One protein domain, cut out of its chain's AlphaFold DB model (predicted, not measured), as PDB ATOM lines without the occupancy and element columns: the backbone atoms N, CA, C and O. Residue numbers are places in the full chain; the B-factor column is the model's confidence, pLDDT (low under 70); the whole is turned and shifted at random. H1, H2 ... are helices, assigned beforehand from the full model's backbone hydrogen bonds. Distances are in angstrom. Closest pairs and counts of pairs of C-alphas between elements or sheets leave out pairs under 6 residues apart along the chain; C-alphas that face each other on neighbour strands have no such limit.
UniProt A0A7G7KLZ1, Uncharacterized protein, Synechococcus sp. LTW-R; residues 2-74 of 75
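Overview. This is residues 2 to 74 of the 75 residues of an uncharacterized protein of Synechococcus sp. LTW-R (UniProt A0A7G7KLZ1). The helices make a flat, open S: H1 is a free arm, short H2 a corner, and H4 folds back along one end of long H3. The printed part has 73 residues with four named helices, H1 to H4, and is all helix. It is loose, with a radius of gyration of the C-alphas of 15.1 A and spans of 43 by 32 by 15 A.

Arrangement. H1, residues 2 to 18, and H2, residues 21 to 28, meet only through their link. H2 touches H3, residues 31 to 55, with residues 33 to 37 of H3 alone, at a steep tilt of 60 degrees; the closest C-alphas, Gly 27 and Gly 33, are 4.0 A apart. H3 and H4, residues 60 to 73, form a hairpin at 25 degrees, closest at C-alphas 53 and 63, 6.2 A. O i to N i+4 pairs are within hydrogen-bond range throughout H1, H2 and H3, and 8 of 10 in H4.

Along the chain. H1, 24.9 A long, begins at C-alpha 2 (135.742, 159.745, 230.354). H3 is 36.6 A long. H4 ends at C-alpha 73 (149.878, 134.289, 241.630).

Size, cuts and confidence. The printed part has no cut. Its links are tight. Residues 55 to 74 have pLDDT under 70.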
ATOM      1  N   ASP A   2     136.731 159.527 229.284       86.75
ATOM      2  CA  ASP A   2     135.742 159.745 230.354       86.75
ATOM      3  C   ASP A   2     134.370 159.121 230.059       86.75
ATOM      4  O   ASP A   2     133.782 158.486 230.927       86.75
ATOM      5  N   GLU A   3     133.892 159.205 228.814       91.75
ATOM      6  CA  GLU A   3     132.632 158.567 228.400       91.75
ATOM      7  C   GLU A   3     132.682 157.034 228.519       91.75
ATOM      8  O   GLU A   3     131.721 156.405 228.955       91.75
ATOM      9  N   GLN A   4     133.829 156.425 228.206       90.00
ATOM     10  CA  GLN A   4     134.024 154.982 228.336       90.00
ATOM     11  C   GLN A   4     134.056 154.561 229.812       90.00
ATOM     12  O   GLN A   4     133.438 153.563 230.178       90.00
ATOM     13  N   LEU A   5     134.723 155.337 230.672       90.25
ATOM     14  CA  LEU A   5     134.714 155.106 232.120       90.25
ATOM     15  C   LEU A   5     133.304 155.261 232.707       90.25
ATOM     16  O   LEU A   5     132.900 154.445 233.530       90.25
ATOM     17  N   ALA A   6     132.531 156.244 232.240       92.75
ATOM     18  CA  ALA A   6     131.145 156.436 232.661       92.75
ATOM     19  C   ALA A   6     130.247 155.252 232.263       92.75
ATOM     20  O   ALA A   6     129.451 154.783 233.077       92.75
ATOM     21  N   GLN A   7     130.403 154.722 231.045       95.19
ATOM     22  CA  GLN A   7     129.677 153.528 230.599       95.19
ATOM     23  C   GLN A   7     130.030 152.297 231.440       95.19
ATOM     24  O   GLN A   7     129.136 151.571 231.874       95.19
ATOM     25  N   ILE A   8     131.318 152.087 231.720       91.00
ATOM     26  CA  ILE A   8     131.786 150.987 232.572       91.00
ATOM     27  C   ILE A   8     131.210 151.123 233.990       91.00
ATOM     28  O   ILE A   8     130.696 150.153 234.546       91.00
ATOM     29  N   ALA A   9     131.231 152.329 234.563       92.50
ATOM     30  CA  ALA A   9     130.658 152.591 235.881       92.50
ATOM     31  C   ALA A   9     129.149 152.298 235.927       92.50
ATOM     32  O   ALA A   9     128.669 151.685 236.882       92.50
ATOM     33  N   ALA A  10     128.397 152.678 234.888       95.56
ATOM     34  CA  ALA A  10     126.971 152.377 234.792       95.56
ATOM     35  C   ALA A  10     126.704 150.862 234.755       95.56
ATOM     36  O   ALA A  10     125.863 150.376 235.508       95.56
ATOM     37  N   GLN A  11     127.470 150.111 233.956       93.69
ATOM     38  CA  GLN A  11     127.347 148.652 233.864       93.69
ATOM     39  C   GLN A  11     127.650 147.954 235.194       93.69
ATOM     40  O   GLN A  11     126.932 147.033 235.584       93.69
ATOM     41  N   PHE A  12     128.680 148.396 235.923       91.81
ATOM     42  CA  PHE A  12     128.983 147.841 237.244       91.81
ATOM     43  C   PHE A  12     127.893 148.139 238.267       91.81
ATOM     44  O   PHE A  12     127.530 147.247 239.030       91.81
ATOM     45  N   ASN A  13     127.347 149.357 238.272       92.00
ATOM     46  CA  ASN A  13     126.256 149.720 239.174       92.00
ATOM     47  C   ASN A  13     124.990 148.907 238.893       92.00
ATOM     48  O   ASN A  13     124.345 148.431 239.826       92.00
ATOM     49  N   GLU A  14     124.660 148.702 237.618       93.69
ATOM     50  CA  GLU A  14     123.545 147.844 237.226       93.69
ATOM     51  C   GLU A  14     123.784 146.399 237.679       93.69
ATOM     52  O   GLU A  14     122.949 145.826 238.375       93.69
ATOM     53  N   ALA A  15     124.956 145.827 237.388       89.88
ATOM     54  CA  ALA A  15     125.302 144.480 237.833       89.88
ATOM     55  C   ALA A  15     125.240 144.345 239.367       89.88
ATOM     56  O   ALA A  15     124.662 143.386 239.880       89.88
ATOM     57  N   ALA A  16     125.771 145.317 240.113       89.06
ATOM     58  CA  ALA A  16     125.753 145.326 241.574       89.06
ATOM     59  C   ALA A  16     124.328 145.352 242.153       89.06
ATOM     60  O   ALA A  16     124.092 144.758 243.206       89.06
ATOM     61  N   ALA A  17     123.367 145.969 241.458       91.06
ATOM     62  CA  ALA A  17     121.963 145.951 241.863       91.06
ATOM     63  C   ALA A  17     121.335 144.544 241.782       91.06
ATOM     64  O   ALA A  17     120.420 144.234 242.546       91.06
ATOM     65  N   PHE A  18     121.836 143.675 240.894       90.56
ATOM     66  CA  PHE A  18     121.295 142.328 240.673       90.56
ATOM     67  C   PHE A  18     122.098 141.204 241.345       90.56
ATOM     68  O   PHE A  18     121.534 140.149 241.645       90.56
ATOM     69  N   VAL A  19     123.389 141.402 241.639       89.62
ATOM     70  CA  VAL A  19     124.221 140.421 242.365       89.62
ATOM     71  C   VAL A  19     123.970 140.523 243.877       89.62
ATOM     72  O   VAL A  19     124.817 140.932 244.669       89.62
ATOM     73  N   THR A  20     122.767 140.141 244.300       92.94
ATOM     74  CA  THR A  20     122.376 140.142 245.715       92.94
ATOM     75  C   THR A  20     122.970 138.941 246.473       92.94
ATOM     76  O   THR A  20     123.326 137.925 245.863       92.94
ATOM     77  N   PRO A  21     123.020 138.969 247.822       94.56
ATOM     78  CA  PRO A  21     123.455 137.811 248.606       94.56
ATOM     79  C   PRO A  21     122.656 136.534 248.324       94.56
ATOM     80  O   PRO A  21     123.192 135.433 248.437       94.56
ATOM     81  N   GLU A  22     121.376 136.656 247.970       96.25
ATOM     82  CA  GLU A  22     120.542 135.514 247.597       96.25
ATOM     83  C   GLU A  22     120.987 134.899 246.270       96.25
ATOM     84  O   GLU A  22     121.204 133.688 246.214       96.25
ATOM     85  N   VAL A  23     121.219 135.728 245.249       95.25
ATOM     86  CA  VAL A  23     121.736 135.292 243.943       95.25
ATOM     87  C   VAL A  23     123.106 134.631 244.097       95.25
ATOM     88  O   VAL A  23     123.331 133.549 243.554       95.25
ATOM     89  N   ILE A  24     123.997 135.204 244.913       96.38
ATOM     90  CA  ILE A  24     125.309 134.608 245.216       96.38
ATOM     91  C   ILE A  24     125.140 133.238 245.884       96.38
ATOM     92  O   ILE A  24     125.761 132.254 245.472       96.38
ATOM     93  N   ARG A  25     124.294 133.137 246.919       97.62
ATOM     94  CA  ARG A  25     124.047 131.862 247.612       97.62
ATOM     95  C   ARG A  25     123.442 130.815 246.681       97.62
ATOM     96  O   ARG A  25     123.836 129.656 246.772       97.62
ATOM     97  N   ALA A  26     122.518 131.202 245.803       96.81
ATOM     98  CA  ALA A  26     121.936 130.315 244.803       96.81
ATOM     99  C   ALA A  26     122.994 129.840 243.796       96.81
ATOM    100  O   ALA A  26     123.117 128.639 243.560       96.81
ATOM    101  N   GLY A  27     123.826 130.753 243.285       96.94
ATOM    102  CA  GLY A  27     124.917 130.437 242.363       96.94
ATOM    103  C   GLY A  27     125.898 129.415 242.939       96.94
ATOM    104  O   GLY A  27     126.209 128.428 242.273       96.94
ATOM    105  N   ARG A  28     126.292 129.572 244.213       97.00
ATOM    106  CA  ARG A  28     127.196 128.640 244.919       97.00
ATOM    107  C   ARG A  28     126.672 127.206 245.021       97.00
ATOM    108  O   ARG A  28     127.468 126.293 245.204       97.00
ATOM    109  N   ARG A  29     125.358 126.984 244.910       97.75
ATOM    110  CA  ARG A  29     124.753 125.642 244.989       97.75
ATOM    111  C   ARG A  29     124.886 124.837 243.695       97.75
ATOM    112  O   ARG A  29     124.534 123.663 243.692       97.75
ATOM    113  N   SER A  30     125.372 125.439 242.608       97.69
ATOM    114  CA  SER A  30     125.542 124.764 241.318       97.69
ATOM    115  C   SER A  30     126.981 124.890 240.802       97.69
ATOM    116  O   SER A  30     127.580 125.954 240.961       97.69
ATOM    117  N   PRO A  31     127.541 123.865 240.127       97.50
ATOM    118  CA  PRO A  31     128.877 123.965 239.533       97.50
ATOM    119  C   PRO A  31     129.004 125.108 238.517       97.50
ATOM    120  O   PRO A  31     129.999 125.831 238.507       97.50
ATOM    121  N   ALA A  32     127.975 125.308 237.687       97.19
ATOM    122  CA  ALA A  32     127.946 126.391 236.706       97.19
ATOM    123  C   ALA A  32     127.920 127.771 237.383       97.19
ATOM    124  O   ALA A  32     128.725 128.633 237.045       97.19
ATOM    125  N   GLY A  33     127.053 127.961 238.383       97.25
ATOM    126  CA  GLY A  33     126.973 129.213 239.133       97.25
ATOM    127  C   GLY A  33     128.241 129.507 239.937       97.25
ATOM    128  O   GLY A  33     128.695 130.646 239.946       97.25
ATOM    129  N   ALA A  34     128.867 128.496 240.546       97.44
ATOM    130  CA  ALA A  34     130.150 128.653 241.229       97.44
ATOM    131  C   ALA A  34     131.254 129.123 240.265       97.44
ATOM    132  O   ALA A  34     132.003 130.043 240.590       97.44
ATOM    133  N   LYS A  35     131.305 128.558 239.049       97.81
ATOM    134  CA  LYS A  35     132.227 129.005 237.995       97.81
ATOM    135  C   LYS A  35     131.963 130.456 237.580       97.81
ATOM    136  O   LYS A  35     132.908 131.230 237.459       97.81
ATOM    137  N   SER A  36     130.700 130.840 237.395       96.81
ATOM    138  CA  SER A  36     130.333 132.228 237.084       96.81
ATOM    139  C   SER A  36     130.729 133.194 238.202       96.81
ATOM    140  O   SER A  36     131.281 134.252 237.919       96.81
ATOM    141  N   LEU A  37     130.506 132.826 239.466       96.25
ATOM    142  CA  LEU A  37     130.899 133.647 240.613       96.25
ATOM    143  C   LEU A  37     132.418 133.821 240.706       96.25
ATOM    144  O   LEU A  37     132.875 134.931 240.948       96.25
ATOM    145  N   SER A  38     133.195 132.765 240.448       95.94
ATOM    146  CA  SER A  38     134.660 132.858 240.406       95.94
ATOM    147  C   SER A  38     135.146 133.811 239.308       95.94
ATOM    148  O   SER A  38     136.045 134.613 239.545       95.94
ATOM    149  N   ALA A  39     134.516 133.792 238.130       95.56
ATOM    150  CA  ALA A  39     134.849 134.727 237.056       95.56
ATOM    151  C   ALA A  39     134.519 136.188 237.421       95.56
ATOM    152  O   ALA A  39     135.290 137.089 237.094       95.56
ATOM    153  N   ILE A  40     133.400 136.422 238.119       93.69
ATOM    154  CA  ILE A  40     133.031 137.752 238.629       93.69
ATOM    155  C   ILE A  40     134.065 138.237 239.651       93.69
ATOM    156  O   ILE A  40     134.555 139.359 239.545       93.69
ATOM    157  N   GLU A  41     134.427 137.388 240.613       93.88
ATOM    158  CA  GLU A  41     135.419 137.704 241.644       93.88
ATOM    159  C   GLU A  41     136.783 138.047 241.036       93.88
ATOM    160  O   GLU A  41     137.370 139.075 241.373       93.88
ATOM    161  N   TYR A  42     137.242 137.253 240.067       92.00
ATOM    162  CA  TYR A  42     138.473 137.515 239.325       92.00
ATOM    163  C   TYR A  42     138.462 138.889 238.635       92.00
ATOM    164  O   TYR A  42     139.426 139.656 238.738       92.00
ATOM    165  N   ALA A  43     137.365 139.226 237.948       90.81
ATOM    166  CA  ALA A  43     137.228 140.501 237.252       90.81
ATOM    167  C   ALA A  43     137.250 141.690 238.227       90.81
ATOM    168  O   ALA A  43     137.999 142.645 238.010       90.81
ATOM    169  N   ILE A  44     136.489 141.609 239.324       91.62
ATOM    170  CA  ILE A  44     136.431 142.663 240.348       91.62
ATOM    171  C   ILE A  44     137.807 142.864 240.993       91.62
ATOM    172  O   ILE A  44     138.275 143.998 241.091       91.62
ATOM    173  N   ASN A  45     138.492 141.780 241.368       89.31
ATOM    174  CA  ASN A  45     139.823 141.857 241.973       89.31
ATOM    175  C   ASN A  45     140.852 142.475 241.023       89.31
ATOM    176  O   ASN A  45     141.666 143.295 241.442       89.31
ATOM    177  N   THR A  46     140.811 142.106 239.742       89.06
ATOM    178  CA  THR A  46     141.719 142.655 238.726       89.06
ATOM    179  C   THR A  46     141.530 144.163 238.570       89.06
ATOM    180  O   THR A  46     142.508 144.910 238.570       89.06
ATOM    181  N   ILE A  47     140.278 144.621 238.491       89.56
ATOM    182  CA  ILE A  47     139.954 146.046 238.367       89.56
ATOM    183  C   ILE A  47     140.358 146.804 239.633       89.56
ATOM    184  O   ILE A  47     141.005 147.842 239.533       89.56
ATOM    185  N   GLY A  48     140.053 146.267 240.818       87.81
ATOM    186  CA  GLY A  48     140.439 146.878 242.091       87.81
ATOM    187  C   GLY A  48     141.953 147.060 242.223       87.81
ATOM    188  O   GLY A  48     142.409 148.138 242.595       87.81
ATOM    189  N   LYS A  49     142.745 146.045 241.843       86.88
ATOM    190  CA  LYS A  49     144.216 146.136 241.821       86.88
ATOM    191  C   LYS A  49     144.699 147.213 240.848       86.88
ATOM    192  O   LYS A  49     145.577 147.988 241.211       86.88
ATOM    193  N   ALA A  50     144.126 147.285 239.645       85.81
ATOM    194  CA  ALA A  50     144.499 148.299 238.660       85.81
ATOM    195  C   ALA A  50     144.233 149.722 239.175       85.81
ATOM    196  O   ALA A  50     145.128 150.554 239.100       85.81
ATOM    197  N   LEU A  51     143.055 149.974 239.762       85.56
ATOM    198  CA  LEU A  51     142.706 151.283 240.325       85.56
ATOM    199  C   LEU A  51     143.697 151.724 241.410       85.56
ATOM    200  O   LEU A  51     144.177 152.853 241.374       85.56
ATOM    201  N   VAL A  52     144.041 150.821 242.338       81.31
ATOM    202  CA  VAL A  52     145.003 151.106 243.418       81.31
ATOM    203  C   VAL A  52     146.387 151.445 242.867       81.31
ATOM    204  O   VAL A  52     146.996 152.409 243.317       81.31
ATOM    205  N   LEU A  53     146.892 150.676 241.900       77.62
ATOM    206  CA  LEU A  53     148.227 150.905 241.333       77.62
ATOM    207  C   LEU A  53     148.316 152.264 240.635       77.62
ATOM    208  O   LEU A  53     149.245 153.026 240.896       77.62
ATOM    209  N   THR A  54     147.291 152.609 239.855       75.00
ATOM    210  CA  THR A  54     147.243 153.891 239.144       75.00
ATOM    211  C   THR A  54     147.111 155.107 240.067       75.00
ATOM    212  O   THR A  54     147.540 156.195 239.691       75.00
ATOM    213  N   ASP A  55     146.543 154.943 241.268       66.75
ATOM    214  CA  ASP A  55     146.386 156.023 242.257       66.75
ATOM    215  C   ASP A  55     147.664 156.239 243.090       66.75
ATOM    216  O   ASP A  55     147.953 157.342 243.547       66.75
ATOM    217  N   LEU A  56     148.492 155.199 243.240       58.53
ATOM    218  CA  LEU A  56     149.744 155.263 243.998       58.53
ATOM    219  C   LEU A  56     150.896 155.960 243.253       58.53
ATOM    220  O   LEU A  56     151.977 156.103 243.828       58.53
ATOM    221  N   SER A  57     150.700 156.441 242.017       55.12
ATOM    222  CA  SER A  57     151.754 157.066 241.190       55.12
ATOM    223  C   SER A  57     153.036 156.221 241.108       55.12
ATOM    224  O   SER A  57     154.151 156.745 241.090       55.12
ATOM    225  N   ILE A  58     152.875 154.897 241.104       55.50
ATOM    226  CA  ILE A  58     153.977 153.971 240.873       55.50
ATOM    227  C   ILE A  58     154.282 154.030 239.373       55.50
ATOM    228  O   ILE A  58     153.385 154.137 238.545       55.50
ATOM    229  N   ASP A  59     155.566 154.076 239.040       61.41
ATOM    230  CA  ASP A  59     156.087 154.137 237.676       61.41
ATOM    231  C   ASP A  59     155.292 153.218 236.709       61.41
ATOM    232  O   ASP A  59     155.176 152.021 236.995       61.41
ATOM    233  N   PRO A  60     154.752 153.720 235.575       60.72
ATOM    234  CA  PRO A  60     153.909 152.945 234.656       60.72
ATOM    235  C   PRO A  60     154.514 151.615 234.175       60.72
ATOM    236  O   PRO A  60     153.779 150.688 233.818       60.72
ATOM    237  N   GLU A  61     155.846 151.489 234.154       61.47
ATOM    238  CA  GLU A  61     156.526 150.230 233.820       61.47
ATOM    239  C   GLU A  61     156.387 149.168 234.928       61.47
ATOM    240  O   GLU A  61     156.258 147.976 234.629       61.47
ATOM    241  N   GLN A  62     156.320 149.581 236.197       61.62
ATOM    242  CA  GLN A  62     156.104 148.682 237.336       61.62
ATOM    243  C   GLN A  62     154.641 148.236 237.452       61.62
ATOM    244  O   GLN A  62     154.392 147.093 237.840       61.62
ATOM    245  N   ASP A  63     153.674 149.064 237.048       64.38
ATOM    246  CA  ASP A  63     152.244 148.720 237.087       64.38
ATOM    247  C   ASP A  63     151.927 147.463 236.270       64.38
ATOM    248  O   ASP A  63     151.236 146.549 236.732       64.38
ATOM    249  N   VAL A  64     152.473 147.369 235.053       65.50
ATOM    250  CA  VAL A  64     152.250 146.218 234.164       65.50
ATOM    251  C   VAL A  64     152.889 144.950 234.730       65.50
ATOM    252  O   VAL A  64     152.314 143.863 234.605       65.50
ATOM    253  N   GLU A  65     154.063 145.058 235.352       66.75
ATOM    254  CA  GLU A  65     154.758 143.921 235.952       66.75
ATOM    255  C   GLU A  65     154.063 143.435 237.230       66.75
ATOM    256  O   GLU A  65     153.833 142.231 237.381       66.75
ATOM    257  N   ILE A  66     153.614 144.351 238.089       66.81
ATOM    258  CA  ILE A  66     152.837 144.035 239.290       66.81
ATOM    259  C   ILE A  66     151.503 143.380 238.903       66.81
ATOM    260  O   ILE A  66     151.171 142.314 239.425       66.81
ATOM    261  N   LEU A  67     150.772 143.928 237.924       66.00
ATOM    262  CA  LEU A  67     149.534 143.322 237.413       66.00
ATOM    263  C   LEU A  67     149.774 141.928 236.816       66.00
ATOM    264  O   LEU A  67     148.997 140.999 237.058       66.00
ATOM    265  N   ARG A  68     150.864 141.743 236.059       66.94
ATOM    266  CA  ARG A  68     151.245 140.429 235.513       66.94
ATOM    267  C   ARG A  68     151.592 139.431 236.614       66.94
ATOM    268  O   ARG A  68     151.200 138.272 236.493       66.94
ATOM    269  N   ASN A  69     152.297 139.856 237.657       67.00
ATOM    270  CA  ASN A  69     152.687 139.000 238.776       67.00
ATOM    271  C   ASN A  69     151.480 138.620 239.639       67.00
ATOM    272  O   ASN A  69     151.335 137.452 239.990       67.00
ATOM    273  N   PHE A  70     150.540 139.542 239.863       64.62
ATOM    274  CA  PHE A  70     149.262 139.213 240.497       64.62
ATOM    275  C   PHE A  70     148.441 138.219 239.676       64.62
ATOM    276  O   PHE A  70     147.886 137.285 240.246       64.62
ATOM    277  N   ARG A  71     148.406 138.362 238.344       63.00
ATOM    278  CA  ARG A  71     147.703 137.423 237.455       63.00
ATOM    279  C   ARG A  71     148.328 136.023 237.432       63.00
ATOM    280  O   ARG A  71     147.638 135.063 237.121       63.00
ATOM    281  N   LYS A  72     149.627 135.907 237.716       64.50
ATOM    282  CA  LYS A  72     150.346 134.623 237.807       64.50
ATOM    283  C   LYS A  72     150.262 133.978 239.196       64.50
ATOM    284  O   LYS A  72     150.483 132.778 239.302       64.50
ATOM    285  N   GLY A  73     149.986 134.761 240.243       54.81
ATOM    286  CA  GLY A  73     149.878 134.289 241.630       54.81
ATOM    287  C   GLY A  73     148.545 133.619 241.976       54.81
ATOM    288  O   GLY A  73     148.434 132.994 243.026       54.81
ATOM    289  N   GLU A  74     147.550 133.713 241.097       48.91
ATOM    290  CA  GLU A  74     146.310 132.939 241.164       48.91
ATOM    291  C   GLU A  74     146.512 131.689 240.293       48.91
ATOM    292  O   GLU A  74     146.256 131.701 239.089       48.91
TER     293      GLU A  74